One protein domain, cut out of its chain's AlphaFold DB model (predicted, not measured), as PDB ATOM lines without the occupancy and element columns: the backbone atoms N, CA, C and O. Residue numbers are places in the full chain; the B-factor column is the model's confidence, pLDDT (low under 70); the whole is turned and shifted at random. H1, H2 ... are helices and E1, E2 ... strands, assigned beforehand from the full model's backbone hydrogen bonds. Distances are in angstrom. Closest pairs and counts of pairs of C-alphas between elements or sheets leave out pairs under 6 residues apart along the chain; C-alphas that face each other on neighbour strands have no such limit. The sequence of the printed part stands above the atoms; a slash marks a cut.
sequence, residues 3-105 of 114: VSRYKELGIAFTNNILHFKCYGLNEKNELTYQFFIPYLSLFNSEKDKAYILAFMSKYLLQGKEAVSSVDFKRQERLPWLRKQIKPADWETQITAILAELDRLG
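This is residues 3 to 105 of the 114 residues of an uncharacterized protein of Xenorhabdus miraniensis (UniProt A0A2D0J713). A strongly twisted sheet of three strands has H1 near one end and H2 near the other; residues 73 to 92 stick out. The printed part has 103 residues, mixed in class: a meander E1 E2 E3, each strand antiparallel to the one before, then H1 and H2. It is only just loose, close to compact: radius of gyration of the C-alphas 15.7 A, spans 43 by 35 by 28 A.

E1, residues 10 to 14, and E2, residues 17 to 25, form a hairpin, N 12 to O 19 3.0 A. E2 and E3, residues 31 to 36, form another, N 22 to O 34 2.9 A. H1, residues 46 to 62, and H2, residues 90 to 104, only graze the sheet. H2 touches E2, closest C-alphas Gly 24 and Ile 97, 5.7 A. Both helices have every O i to N i+4 pair within hydrogen-bond range.

C-alpha 10 begins E1 (289.458, 255.984, 180.062); C-alpha 104 ends H2 (289.715, 260.399, 195.311). E2 spans 25.0 A.

The H1 to H2 link is long. Residues 76 to 77 and 79 to 84 have pLDDT under 70.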
ATOM      1  N   VAL A   3     286.002 266.905 182.261       89.12
ATOM      2  CA  VAL A   3     287.443 266.975 181.971       89.12
ATOM      3  C   VAL A   3     288.073 265.595 182.112       89.12
ATOM      4  O   VAL A   3     287.663 264.792 182.942       89.12
ATOM      5  N   SER A   4     289.102 265.326 181.318       86.25
ATOM      6  CA  SER A   4     290.004 264.199 181.539       86.25
ATOM      7  C   SER A   4     291.416 264.626 181.167       86.25
ATOM      8  O   SER A   4     291.601 265.301 180.148       86.25
ATOM      9  N   ARG A   5     292.418 264.271 181.979       84.94
ATOM     10  CA  ARG A   5     293.819 264.436 181.571       84.94
ATOM     11  C   ARG A   5     294.161 263.353 180.559       84.94
ATOM     12  O   ARG A   5     293.661 262.238 180.660       84.94
ATOM     13  N   TYR A   6     295.089 263.638 179.648       80.50
ATOM     14  CA  TYR A   6     295.547 262.649 178.663       80.50
ATOM     15  C   TYR A   6     295.971 261.314 179.304       80.50
ATOM     16  O   TYR A   6     295.657 260.253 178.781       80.50
ATOM     17  N   LYS A   7     296.613 261.362 180.482       77.44
ATOM     18  CA  LYS A   7     297.055 260.171 181.232       77.44
ATOM     19  C   LYS A   7     295.919 259.373 181.887       77.44
ATOM     20  O   LYS A   7     296.112 258.208 182.205       77.44
ATOM     21  N   GLU A   8     294.771 259.998 182.123       75.31
ATOM     22  CA  GLU A   8     293.643 259.445 182.893       75.31
ATOM     23  C   GLU A   8     292.426 259.145 182.007       75.31
ATOM     24  O   GLU A   8     291.369 258.730 182.498       75.31
ATOM     25  N   LEU A   9     292.565 259.372 180.698       80.44
ATOM     26  CA  LEU A   9     291.511 259.164 179.726       80.44
ATOM     27  C   LEU A   9     291.165 257.678 179.627       80.44
ATOM     28  O   LEU A   9     291.855 256.894 178.977       80.44
ATOM     29  N   GLY A  10     290.048 257.301 180.247       80.31
ATOM     30  CA  GLY A  10     289.458 255.984 180.062       80.31
ATOM     31  C   GLY A  10     288.864 255.862 178.662       80.31
ATOM     32  O   GLY A  10     288.137 256.751 178.213       80.31
ATOM     33  N   ILE A  11     289.149 254.753 177.987       81.38
ATOM     34  CA  ILE A  11     288.597 254.436 176.673       81.38
ATOM     35  C   ILE A  11     287.758 253.170 176.806       81.38
ATOM     36  O   ILE A  11     288.215 252.179 177.368       81.38
ATOM     37  N   ALA A  12     286.545 253.203 176.265       82.81
ATOM     38  CA  ALA A  12     285.727 252.015 176.076       82.81
ATOM     39  C   ALA A  12     285.325 251.901 174.604       82.81
ATOM     40  O   ALA A  12     285.056 252.903 173.940       82.81
ATOM     41  N   PHE A  13     285.297 250.674 174.093       79.88
ATOM     42  CA  PHE A  13     284.838 250.373 172.745       79.88
ATOM     43  C   PHE A  13     283.664 249.407 172.837       79.88
ATOM     44  O   PHE A  13     283.826 248.260 173.247       79.88
ATOM     45  N   THR A  14     282.475 249.885 172.487       78.88
ATOM     46  CA  THR A  14     281.217 249.139 172.614       78.88
ATOM     47  C   THR A  14     280.345 249.420 171.405       78.88
ATOM     48  O   THR A  14     280.235 250.566 170.983       78.88
ATOM     49  N   ASN A  15     279.722 248.387 170.830       75.75
ATOM     50  CA  ASN A  15     278.857 248.502 169.644       75.75
ATOM     51  C   ASN A  15     279.510 249.255 168.466       75.75
ATOM     52  O   ASN A  15     278.851 250.036 167.784       75.75
ATOM     53  N   ASN A  16     280.811 249.047 168.242       72.12
ATOM     54  CA  ASN A  16     281.622 249.763 167.247       72.12
ATOM     55  C   ASN A  16     281.700 251.289 167.439       72.12
ATOM     56  O   ASN A  16     282.011 252.026 166.503       72.12
ATOM     57  N   ILE A  17     281.450 251.770 168.656       76.88
ATOM     58  CA  ILE A  17     281.530 253.178 169.030       76.88
ATOM     59  C   ILE A  17     282.647 253.343 170.061       76.88
ATOM     60  O   ILE A  17     282.776 252.560 171.003       76.88
ATOM     61  N   LEU A  18     283.472 254.372 169.868       81.81
ATOM     62  CA  LEU A  18     284.508 254.756 170.819       81.81
ATOM     63  C   LEU A  18     283.934 255.734 171.842       81.81
ATOM     64  O   LEU A  18     283.369 256.768 171.482       81.81
ATOM     65  N   HIS A  19     284.123 255.414 173.114       85.69
ATOM     66  CA  HIS A  19     283.654 256.193 174.245       85.69
ATOM     67  C   HIS A  19     284.849 256.699 175.047       85.69
ATOM     68  O   HIS A  19     285.723 255.927 175.439       85.69
ATOM     69  N   PHE A  20     284.851 257.995 175.334       86.19
ATOM     70  CA  PHE A  20     285.886 258.654 176.120       86.19
ATOM     71  C   PHE A  20     285.342 259.008 177.499       86.19
ATOM     72  O   PHE A  20     284.394 259.784 177.608       86.19
ATOM     73  N   LYS A  21     285.911 258.434 178.558       89.12
ATOM     74  CA  LYS A  21     285.501 258.715 179.937       89.12
ATOM     75  C   LYS A  21     286.054 260.071 180.374       89.12
ATOM     76  O   LYS A  21     287.269 260.268 180.434       89.12
ATOM     77  N   CYS A  22     285.149 260.974 180.727       89.75
ATOM     78  CA  CYS A  22     285.457 262.289 181.275       89.75
ATOM     79  C   CYS A  22     284.833 262.433 182.667       89.75
ATOM     80  O   CYS A  22     283.767 261.879 182.929       89.75
ATOM     81  N   TYR A  23     285.478 263.191 183.547       91.62
ATOM     82  CA  TYR A  23     285.086 263.384 184.942       91.62
ATOM     83  C   TYR A  23     284.482 264.762 185.160       91.62
ATOM     84  O   TYR A  23     284.870 265.719 184.498       91.62
ATOM     85  N   GLY A  24     283.536 264.874 186.080       92.56
ATOM     86  CA  GLY A  24     282.887 266.132 186.431       92.56
ATOM     87  C   GLY A  24     282.450 266.131 187.886       92.56
ATOM     88  O   GLY A  24     282.608 265.131 188.583       92.56
ATOM     89  N   LEU A  25     281.873 267.243 188.328       92.62
ATOM     90  CA  LEU A  25     281.216 267.347 189.629       92.62
ATOM     91  C   LEU A  25     279.702 267.420 189.427       92.62
ATOM     92  O   LEU A  25     279.230 268.093 188.505       92.62
ATOM     93  N   ASN A  26     278.950 266.701 190.262       90.81
ATOM     94  CA  ASN A  26     277.492 266.820 190.321       90.81
ATOM     95  C   ASN A  26     277.065 268.047 191.157       90.81
ATOM     96  O   ASN A  26     277.899 268.786 191.673       90.81
ATOM     97  N   GLU A  27     275.758 268.251 191.327       89.81
ATOM     98  CA  GLU A  27     275.202 269.381 192.100       89.81
ATOM     99  C   GLU A  27     275.619 269.393 193.581       89.81
ATOM    100  O   GLU A  27     275.539 270.425 194.240       89.81
ATOM    101  N   LYS A  28     276.082 268.255 194.107       92.00
ATOM    102  CA  LYS A  28     276.573 268.091 195.480       92.00
ATOM    103  C   LYS A  28     278.100 268.194 195.583       92.00
ATOM    104  O   LYS A  28     278.646 267.930 196.647       92.00
ATOM    105  N   ASN A  29     278.785 268.575 194.501       88.38
ATOM    106  CA  ASN A  29     280.246 268.580 194.376       88.38
ATOM    107  C   ASN A  29     280.902 267.197 194.520       88.38
ATOM    108  O   ASN A  29     282.067 267.098 194.894       88.38
ATOM    109  N   GLU A  30     280.182 266.124 194.200       91.19
ATOM    110  CA  GLU A  30     280.732 264.769 194.205       91.19
ATOM    111  C   GLU A  30     281.280 264.418 192.817       91.19
ATOM    112  O   GLU A  30     280.675 264.743 191.785       91.19
ATOM    113  N   LEU A  31     282.419 263.720 192.795       91.25
ATOM    114  CA  LEU A  31     283.068 263.273 191.568       91.25
ATOM    115  C   LEU A  31     282.196 262.253 190.823       91.25
ATOM    116  O   LEU A  31     281.861 261.187 191.338       91.25
ATOM    117  N   THR A  32     281.871 262.566 189.575       92.38
ATOM    118  CA  THR A  32     281.100 261.717 188.660       92.38
ATOM    119  C   THR A  32     281.826 261.564 187.323       92.38
ATOM    120  O   THR A  32     282.853 262.203 187.081       92.38
ATOM    121  N   TYR A  33     281.319 260.709 186.435       90.88
ATOM    122  CA  TYR A  33     281.853 260.545 185.087       90.88
ATOM    123  C   TYR A  33     280.757 260.466 184.026       90.88
ATOM    124  O   TYR A  33     279.640 260.020 184.280       90.88
ATOM    125  N   GLN A  34     281.111 260.857 182.805       89.88
ATOM    126  CA  GLN A  34     280.284 260.696 181.617       89.88
ATOM    127  C   GLN A  34     281.143 260.246 180.433       89.88
ATOM    128  O   GLN A  34     282.311 260.620 180.315       89.88
ATOM    129  N   PHE A  35     280.556 259.445 179.544       89.06
ATOM    130  CA  PHE A  35     281.191 259.078 178.285       89.06
ATOM    131  C   PHE A  35     280.898 260.120 177.209       89.06
ATOM    132  O   PHE A  35     279.745 260.351 176.844       89.06
ATOM    133  N   PHE A  36     281.952 260.722 176.673       86.31
ATOM    134  CA  PHE A  36     281.899 261.496 175.448       86.31
ATOM    135  C   PHE A  36     281.958 260.553 174.240       86.31
ATOM    136  O   PHE A  36     282.864 259.725 174.129       86.31
ATOM    137  N   ILE A  37     280.986 260.695 173.341       87.12
ATOM    138  CA  ILE A  37     280.879 259.923 172.102       87.12
ATOM    139  C   ILE A  37     281.106 260.878 170.930       87.12
ATOM    140  O   ILE A  37     280.342 261.838 170.779       87.12
ATOM    141  N   PRO A  38     282.121 260.645 170.084       82.62
ATOM    142  CA  PRO A  38     282.324 261.456 168.898       82.62
ATOM    143  C   PRO A  38     281.158 261.335 167.917       82.62
ATOM    144  O   PRO A  38     280.731 260.238 167.558       82.62
ATOM    145  N   TYR A  39     280.673 262.472 167.429       81.94
ATOM    146  CA  TYR A  39     279.625 262.509 166.416       81.94
ATOM    147  C   TYR A  39     280.227 262.307 165.017       81.94
ATOM    148  O   TYR A  39     280.695 263.254 164.386       81.94
ATOM    149  N   LEU A  40     280.246 261.057 164.546       83.06
ATOM    150  CA  LEU A  40     280.904 260.664 163.292       83.06
ATOM    151  C   LEU A  40     280.014 260.751 162.041       83.06
ATOM    152  O   LEU A  40     280.510 260.583 160.930       83.06
ATOM    153  N   SER A  41     278.713 261.014 162.172       78.25
ATOM    154  CA  SER A  41     277.779 261.003 161.031       78.25
ATOM    155  C   SER A  41     277.941 262.179 160.061       78.25
ATOM    156  O   SER A  41     277.278 262.205 159.032       78.25
ATOM    157  N   LEU A  42     278.821 263.139 160.361       78.50
ATOM    158  CA  LEU A  42     279.226 264.192 159.421       78.50
ATOM    159  C   LEU A  42     280.200 263.685 158.343       78.50
ATOM    160  O   LEU A  42     280.458 264.398 157.378       78.50
ATOM    161  N   PHE A  43     280.756 262.483 158.515       82.19
ATOM    162  CA  PHE A  43     281.723 261.891 157.597       82.19
ATOM    163  C   PHE A  43     281.043 260.830 156.728       82.19
ATOM    164  O   PHE A  43     280.433 259.886 157.235       82.19
ATOM    165  N   ASN A  44     281.160 260.995 155.411       81.75
ATOM    166  CA  ASN A  44     280.405 260.209 154.434       81.75
ATOM    167  C   ASN A  44     280.980 258.806 154.201       81.75
ATOM    168  O   ASN A  44     280.226 257.901 153.852       81.75
ATOM    169  N   SER A  45     282.289 258.603 154.388       89.69
ATOM    170  CA  SER A  45     282.934 257.306 154.161       89.69
ATOM    171  C   SER A  45     283.425 256.659 155.458       89.69
ATOM    172  O   SER A  45     283.864 257.339 156.386       89.69
ATOM    173  N   GLU A  46     283.413 255.325 155.511       85.94
ATOM    174  CA  GLU A  46     284.007 254.563 156.624       85.94
ATOM    175  C   GLU A  46     285.505 254.853 156.783       85.94
ATOM    176  O   GLU A  46     286.028 254.884 157.895       85.94
ATOM    177  N   LYS A  47     286.186 255.159 155.672       88.81
ATOM    178  CA  LYS A  47     287.588 255.582 155.669       88.81
ATOM    179  C   LYS A  47     287.771 256.904 156.426       88.81
ATOM    180  O   LYS A  47     288.647 256.993 157.281       88.81
ATOM    181  N   ASP A  48     286.926 257.902 156.170       87.88
ATOM    182  CA  ASP A  48     286.992 259.203 156.853       87.88
ATOM    183  C   ASP A  48     286.659 259.074 158.342       87.88
ATOM    184  O   ASP A  48     287.337 259.667 159.185       87.88
ATOM    185  N   LYS A  49     285.664 258.241 158.680       87.12
ATOM    186  CA  LYS A  49     285.319 257.913 160.071       87.12
ATOM    187  C   LYS A  49     286.495 257.259 160.801       87.12
ATOM    188  O   LYS A  49     286.794 257.640 161.931       87.12
ATOM    189  N   ALA A  50     287.194 256.325 160.158       86.38
ATOM    190  CA  ALA A  50     288.381 255.694 160.729       86.38
ATOM    191  C   ALA A  50     289.525 256.700 160.937       86.38
ATOM    192  O   ALA A  50     290.153 256.700 161.998       86.38
ATOM    193  N   TYR A  51     289.769 257.601 159.978       88.31
ATOM    194  CA  TYR A  51     290.806 258.628 160.114       88.31
ATOM    195  C   TYR A  51     290.523 259.613 161.239       88.31
ATOM    196  O   TYR A  51     291.420 259.881 162.039       88.31
ATOM    197  N   ILE A  52     289.302 260.151 161.328       87.50
ATOM    198  CA  ILE A  52     288.984 261.103 162.394       87.50
ATOM    199  C   ILE A  52     289.044 260.422 163.763       87.50
ATOM    200  O   ILE A  52     289.506 261.028 164.728       87.50
ATOM    201  N   LEU A  53     288.655 259.148 163.848       86.81
ATOM    202  CA  LEU A  53     288.764 258.374 165.077       86.81
ATOM    203  C   LEU A  53     290.223 258.173 165.488       86.81
ATOM    204  O   LEU A  53     290.572 258.432 166.636       86.81
ATOM    205  N   ALA A  54     291.085 257.786 164.546       87.38
ATOM    206  CA  ALA A  54     292.519 257.650 164.783       87.38
ATOM    207  C   ALA A  54     293.154 258.983 165.210       87.38
ATOM    208  O   ALA A  54     293.944 259.016 166.154       87.38
ATOM    209  N   PHE A  55     292.765 260.087 164.563       88.25
ATOM    210  CA  PHE A  55     293.190 261.433 164.936       88.25
ATOM    211  C   PHE A  55     292.770 261.780 166.369       88.25
ATOM    212  O   PHE A  55     293.620 262.162 167.169       88.25
ATOM    213  N   MET A  56     291.488 261.609 166.717       85.94
ATOM    214  CA  MET A  56     290.978 261.903 168.061       85.94
ATOM    215  C   MET A  56     291.665 261.048 169.121       85.94
ATOM    216  O   MET A  56     292.123 261.592 170.120       85.94
ATOM    217  N   SER A  57     291.796 259.738 168.898       84.44
ATOM    218  CA  SER A  57     292.487 258.843 169.829       84.44
ATOM    219  C   SER A  57     293.936 259.267 170.039       84.44
ATOM    220  O   SER A  57     294.381 259.374 171.179       84.44
ATOM    221  N   LYS A  58     294.673 259.571 168.964       87.69
ATOM    222  CA  LYS A  58     296.067 260.007 169.076       87.69
ATOM    223  C   LYS A  58     296.182 261.357 169.786       87.69
ATOM    224  O   LYS A  58     296.987 261.478 170.703       87.69
ATOM    225  N   TYR A  59     295.343 262.331 169.432       86.69
ATOM    226  CA  TYR A  59     295.305 263.645 170.080       86.69
ATOM    227  C   TYR A  59     294.991 263.535 171.576       86.69
ATOM    228  O   TYR A  59     295.633 264.184 172.400       86.69
ATOM    229  N   LEU A  60     294.004 262.716 171.939       83.44
ATOM    230  CA  LEU A  60     293.540 262.573 173.315       83.44
ATOM    231  C   LEU A  60     294.449 261.677 174.173       83.44
ATOM    232  O   LEU A  60     294.413 261.785 175.391       83.44
ATOM    233  N   LEU A  61     295.269 260.808 173.580       81.31
ATOM    234  CA  LEU A  61     296.213 259.969 174.330       81.31
ATOM    235  C   LEU A  61     297.612 260.581 174.416       81.31
ATOM    236  O   LEU A  61     298.278 260.470 175.441       81.31
ATOM    237  N   GLN A  62     298.077 261.200 173.332       84.50
ATOM    238  CA  GLN A  62     299.468 261.646 173.183       84.50
ATOM    239  C   GLN A  62     299.603 263.173 173.157       84.50
ATOM    240  O   GLN A  62     300.715 263.696 173.179       84.50
ATOM    241  N   GLY A  63     298.485 263.896 173.145       83.12
ATOM    242  CA  GLY A  63     298.454 265.348 173.114       83.12
ATOM    243  C   GLY A  63     298.513 265.948 171.713       83.12
ATOM    244  O   GLY A  63     298.669 265.256 170.703       83.12
ATOM    245  N   LYS A  64     298.367 267.277 171.657       85.81
ATOM    246  CA  LYS A  64     298.251 268.026 170.396       85.81
ATOM    247  C   LYS A  64     299.455 267.846 169.468       85.81
ATOM    248  O   LYS A  64     299.273 267.581 168.282       85.81
ATOM    249  N   GLU A  65     300.660 267.881 170.035       87.81
ATOM    250  CA  GLU A  65     301.925 267.809 169.292       87.81
ATOM    251  C   GLU A  65     302.112 266.464 168.574       87.81
ATOM    252  O   GLU A  65     302.866 266.357 167.612       87.81
ATOM    253  N   ALA A  66     301.395 265.419 169.003       88.25
ATOM    254  CA  ALA A  66     301.475 264.096 168.394       88.25
ATOM    255  C   ALA A  66     300.711 263.987 167.063       88.25
ATOM    256  O   ALA A  66     300.939 263.045 166.294       88.25
ATOM    257  N   VAL A  67     299.782 264.907 166.790       88.00
ATOM    258  CA  VAL A  67     298.947 264.888 165.576       88.00
ATOM    259  C   VAL A  67     299.173 266.088 164.665       88.00
ATOM    260  O   VAL A  67     298.857 266.000 163.481       88.00
ATOM    261  N   SER A  68     299.683 267.201 165.189       84.88
ATOM    262  CA  SER A  68     299.906 268.422 164.418       84.88
ATOM    263  C   SER A  68     300.837 269.372 165.159       84.88
ATOM    264  O   SER A  68     300.732 269.513 166.372       84.88
ATOM    265  N   SER A  69     301.671 270.089 164.410       84.00
ATOM    266  CA  SER A  69     302.447 271.233 164.905       84.00
ATOM    267  C   SER A  69     301.649 272.546 164.906       84.00
ATOM    268  O   SER A  69     302.160 273.591 165.302       84.00
ATOM    269  N   VAL A  70     300.409 272.531 164.401       84.31
ATOM    270  CA  VAL A  70     299.531 273.706 164.329       84.31
ATOM    271  C   VAL A  70     298.734 273.839 165.621       84.31
ATOM    272  O   VAL A  70     298.054 272.903 166.046       84.31
ATOM    273  N   ASP A  71     298.744 275.038 166.206       80.25
ATOM    274  CA  ASP A  71     297.889 275.375 167.342       80.25
ATOM    275  C   ASP A  71     296.438 275.579 166.880       80.25
ATOM    276  O   ASP A  71     296.026 276.669 166.471       80.25
ATOM    277  N   PHE A  72     295.655 274.498 166.890       72.56
ATOM    278  CA  PHE A  72     294.251 274.540 166.496       72.56
ATOM    279  C   PHE A  72     293.437 275.384 167.477       72.56
ATOM    280  O   PHE A  72     293.089 274.947 168.576       72.56
ATOM    281  N   LYS A  73     293.059 276.587 167.051       74.12
ATOM    282  CA  LYS A  73     292.096 277.404 167.787       74.12
ATOM    283  C   LYS A  73     290.683 276.966 167.443       74.12
ATOM    284  O   LYS A  73     290.359 276.670 166.292       74.12
ATOM    285  N   ARG A  74     289.810 276.948 168.451       71.06
ATOM    286  CA  ARG A  74     288.375 276.748 168.232       71.06
ATOM    287  C   ARG A  74     287.894 277.819 167.256       71.06
ATOM    288  O   ARG A  74     288.023 279.002 167.554       71.06
ATOM    289  N   GLN A  75     287.320 277.403 166.127       70.94
ATOM    290  CA  GLN A  75     286.763 278.335 165.152       70.94
ATOM    291  C   GLN A  75     285.762 279.266 165.846       70.94
ATOM    292  O   GLN A  75     284.772 278.809 166.434       70.94
ATOM    293  N   GLU A  76     286.028 280.569 165.788       65.62
ATOM    294  CA  GLU A  76     285.142 281.574 166.351       65.62
ATOM    295  C   GLU A  76     283.847 281.598 165.542       65.62
ATOM    296  O   GLU A  76     283.760 282.150 164.451       65.62
ATOM    297  N   ARG A  77     282.813 280.943 166.067       66.06
ATOM    298  CA  ARG A  77     281.446 281.131 165.577       66.06
ATOM    299  C   ARG A  77     280.826 282.335 166.266       66.06
ATOM    300  O   ARG A  77     281.161 282.615 167.419       66.06
ATOM    301  N   LEU A  78     279.893 283.000 165.598       70.44
ATOM    302  CA  LEU A  78     279.113 284.080 166.199       70.44
ATOM    303  C   LEU A  78     278.393 283.556 167.462       70.44
ATOM    304  O   LEU A  78     277.893 282.426 167.429       70.44
ATOM    305  N   PRO A  79     278.365 284.304 168.583       62.72
ATOM    306  CA  PRO A  79     277.875 283.805 169.874       62.72
ATOM    307  C   PRO A  79     276.466 283.202 169.824       62.72
ATOM    308  O   PRO A  79     276.224 282.185 170.462       62.72
ATOM    309  N   TRP A  80     275.569 283.753 169.001       64.88
ATOM    310  CA  TRP A  80     274.192 283.266 168.839       64.88
ATOM    311  C   TRP A  80     274.080 281.918 168.104       64.88
ATOM    312  O   TRP A  80     273.068 281.235 168.223       64.88
ATOM    313  N   LEU A  81     275.119 281.498 167.372       67.56
ATOM    314  CA  LEU A  81     275.219 280.155 166.783       67.56
ATOM    315  C   LEU A  81     275.882 279.151 167.742       67.56
ATOM    316  O   LEU A  81     275.949 277.954 167.442       67.56
ATOM    317  N   ARG A  82     276.403 279.605 168.893       64.75
ATOM    318  CA  ARG A  82     277.027 278.732 169.892       64.75
ATOM    319  C   ARG A  82     275.950 278.175 170.822       64.75
ATOM    320  O   ARG A  82     275.570 278.812 171.791       64.75
ATOM    321  N   LYS A  83     275.536 276.924 170.593       63.12
ATOM    322  CA  LYS A  83     274.694 276.173 171.553       63.12
ATOM    323  C   LYS A  83     275.396 275.885 172.890       63.12
ATOM    324  O   LYS A  83     274.741 275.541 173.861       63.12
ATOM    325  N   GLN A  84     276.725 275.999 172.936       67.62
ATOM    326  CA  GLN A  84     277.535 275.772 174.134       67.62
ATOM    327  C   GLN A  84     278.489 276.952 174.338       67.62
ATOM    328  O   GLN A  84     279.572 277.014 173.737       67.62
ATOM    329  N   ILE A  85     278.046 277.908 175.155       72.75
ATOM    330  CA  ILE A  85     278.844 279.048 175.612       72.75
ATOM    331  C   ILE A  85     279.849 278.536 176.651       72.75
ATOM    332  O   ILE A  85     279.499 277.708 177.489       72.75
ATOM    333  N   LYS A  86     281.111 278.989 176.573       77.38
ATOM    334  CA  LYS A  86     282.125 278.685 177.596       77.38
ATOM    335  C   LYS A  86     281.654 279.319 178.922       77.38
ATOM    336  O   LYS A  86     281.463 280.534 178.924       77.38
ATOM    337  N   PRO A  87     281.454 278.545 180.005       84.00
ATOM    338  CA  PRO A  87     281.124 279.084 181.324       84.00
ATOM    339  C   PRO A  87     282.154 280.122 181.794       84.00
ATOM    340  O   PRO A  87     283.342 279.989 181.492       84.00
ATOM    341  N   ALA A  88     281.709 281.145 182.527       87.50
ATOM    342  CA  ALA A  88     282.587 282.207 183.031       87.50
ATOM    343  C   ALA A  88     283.612 281.682 184.053       87.50
ATOM    344  O   ALA A  88     284.753 282.128 184.094       87.50
ATOM    345  N   ASP A  89     283.215 280.681 184.826       90.88
ATOM    346  CA  ASP A  89     283.977 279.991 185.864       90.88
ATOM    347  C   ASP A  89     284.696 278.734 185.343       90.88
ATOM    348  O   ASP A  89     285.072 277.855 186.114       90.88
ATOM    349  N   TRP A  90     284.900 278.632 184.027       88.38
ATOM    350  CA  TRP A  90     285.483 277.455 183.379       88.38
ATOM    351  C   TRP A  90     286.799 276.989 184.014       88.38
ATOM    352  O   TRP A  90     286.917 275.813 184.342       88.38
ATOM    353  N   GLU A  91     287.777 277.881 184.203       91.56
ATOM    354  CA  GLU A  91     289.083 277.500 184.769       91.56
ATOM    355  C   GLU A  91     288.942 277.009 186.220       91.56
ATOM    356  O   GLU A  91     289.570 276.027 186.622       91.56
ATOM    357  N   THR A  92     288.051 277.643 186.990       93.69
ATOM    358  CA  THR A  92     287.731 277.255 188.369       93.69
ATOM    359  C   THR A  92     287.099 275.868 188.413       93.69
ATOM    360  O   THR A  92     287.522 275.027 189.204       93.69
ATOM    361  N   GLN A  93     286.142 275.588 187.524       92.50
ATOM    362  CA  GLN A  93     285.522 274.270 187.411       92.50
ATOM    363  C   GLN A  93     286.544 273.193 187.018       92.50
ATOM    364  O   GLN A  93     286.501 272.100 187.577       92.50
ATOM    365  N   ILE A  94     287.482 273.485 186.099       92.75
ATOM    366  CA  ILE A  94     288.518 272.515 185.695       92.75
ATOM    367  C   ILE A  94     289.364 272.181 186.914       92.75
ATOM    368  O   ILE A  94     289.568 271.010 187.230       92.75
ATOM    369  N   THR A  95     289.833 273.220 187.600       94.25
ATOM    370  CA  THR A  95     290.694 273.090 188.774       94.25
ATOM    371  C   THR A  95     290.007 272.275 189.868       94.25
ATOM    372  O   THR A  95     290.618 271.356 190.405       94.25
ATOM    373  N   ALA A  96     288.727 272.540 190.145       94.31
ATOM    374  CA  ALA A  96     287.956 271.804 191.144       94.31
ATOM    375  C   ALA A  96     287.782 270.319 190.783       94.31
ATOM    376  O   ALA A  96     288.019 269.454 191.622       94.31
ATOM    377  N   ILE A  97     287.426 270.012 189.528       93.62
ATOM    378  CA  ILE A  97     287.273 268.625 189.056       93.62
ATOM    379  C   ILE A  97     288.597 267.867 189.188       93.62
ATOM    380  O   ILE A  97     288.615 266.741 189.678       93.62
ATOM    381  N   LEU A  98     289.700 268.478 188.749       93.12
ATOM    382  CA  LEU A  98     291.015 267.845 188.785       93.12
ATOM    383  C   LEU A  98     291.522 267.643 190.216       93.12
ATOM    384  O   LEU A  98     292.073 266.587 190.501       93.12
ATOM    385  N   ALA A  99     291.305 268.608 191.113       93.50
ATOM    386  CA  ALA A  99     291.679 268.472 192.520       93.50
ATOM    387  C   ALA A  99     290.915 267.328 193.202       93.50
ATOM    388  O   ALA A  99     291.498 266.549 193.954       93.50
ATOM    389  N   GLU A 100     289.622 267.190 192.909       92.88
ATOM    390  CA  GLU A 100     288.812 266.106 193.460       92.88
ATOM    391  C   GLU A 100     289.194 264.742 192.867       92.88
ATOM    392  O   GLU A 100     289.249 263.741 193.585       92.88
ATOM    393  N   LEU A 101     289.532 264.707 191.574       90.75
ATOM    394  CA  LEU A 101     290.070 263.521 190.911       90.75
ATOM    395  C   LEU A 101     291.421 263.097 191.503       90.75
ATOM    396  O   LEU A 101     291.633 261.906 191.707       90.75
ATOM    397  N   ASP A 102     292.304 264.042 191.836       91.25
ATOM    398  CA  ASP A 102     293.574 263.754 192.518       91.25
ATOM    399  C   ASP A 102     293.354 263.228 193.942       91.25
ATOM    400  O   ASP A 102     294.076 262.344 194.405       91.25
ATOM    401  N   ARG A 103     292.342 263.755 194.640       91.62
ATOM    402  CA  ARG A 103     292.021 263.390 196.024       91.62
ATOM    403  C   ARG A 103     291.411 261.995 196.146       91.62
ATOM    404  O   ARG A 103     291.730 261.270 197.086       91.62
ATOM    405  N   LEU A 104     290.492 261.643 195.248       88.06
ATOM    406  CA  LEU A 104     289.715 260.399 195.311       88.06
ATOM    407  C   LEU A 104     290.218 259.310 194.358       88.06
ATOM    408  O   LEU A 104     289.891 258.135 194.533       88.06
ATOM    409  N   GLY A 105     290.993 259.695 193.347       84.00
ATOM    410  CA  GLY A 105     291.246 258.870 192.177       84.00
ATOM    411  C   GLY A 105     290.014 258.753 191.266       84.00
ATOM    412  O   GLY A 105     288.927 259.251 191.575       84.00
TER     413      GLY A 105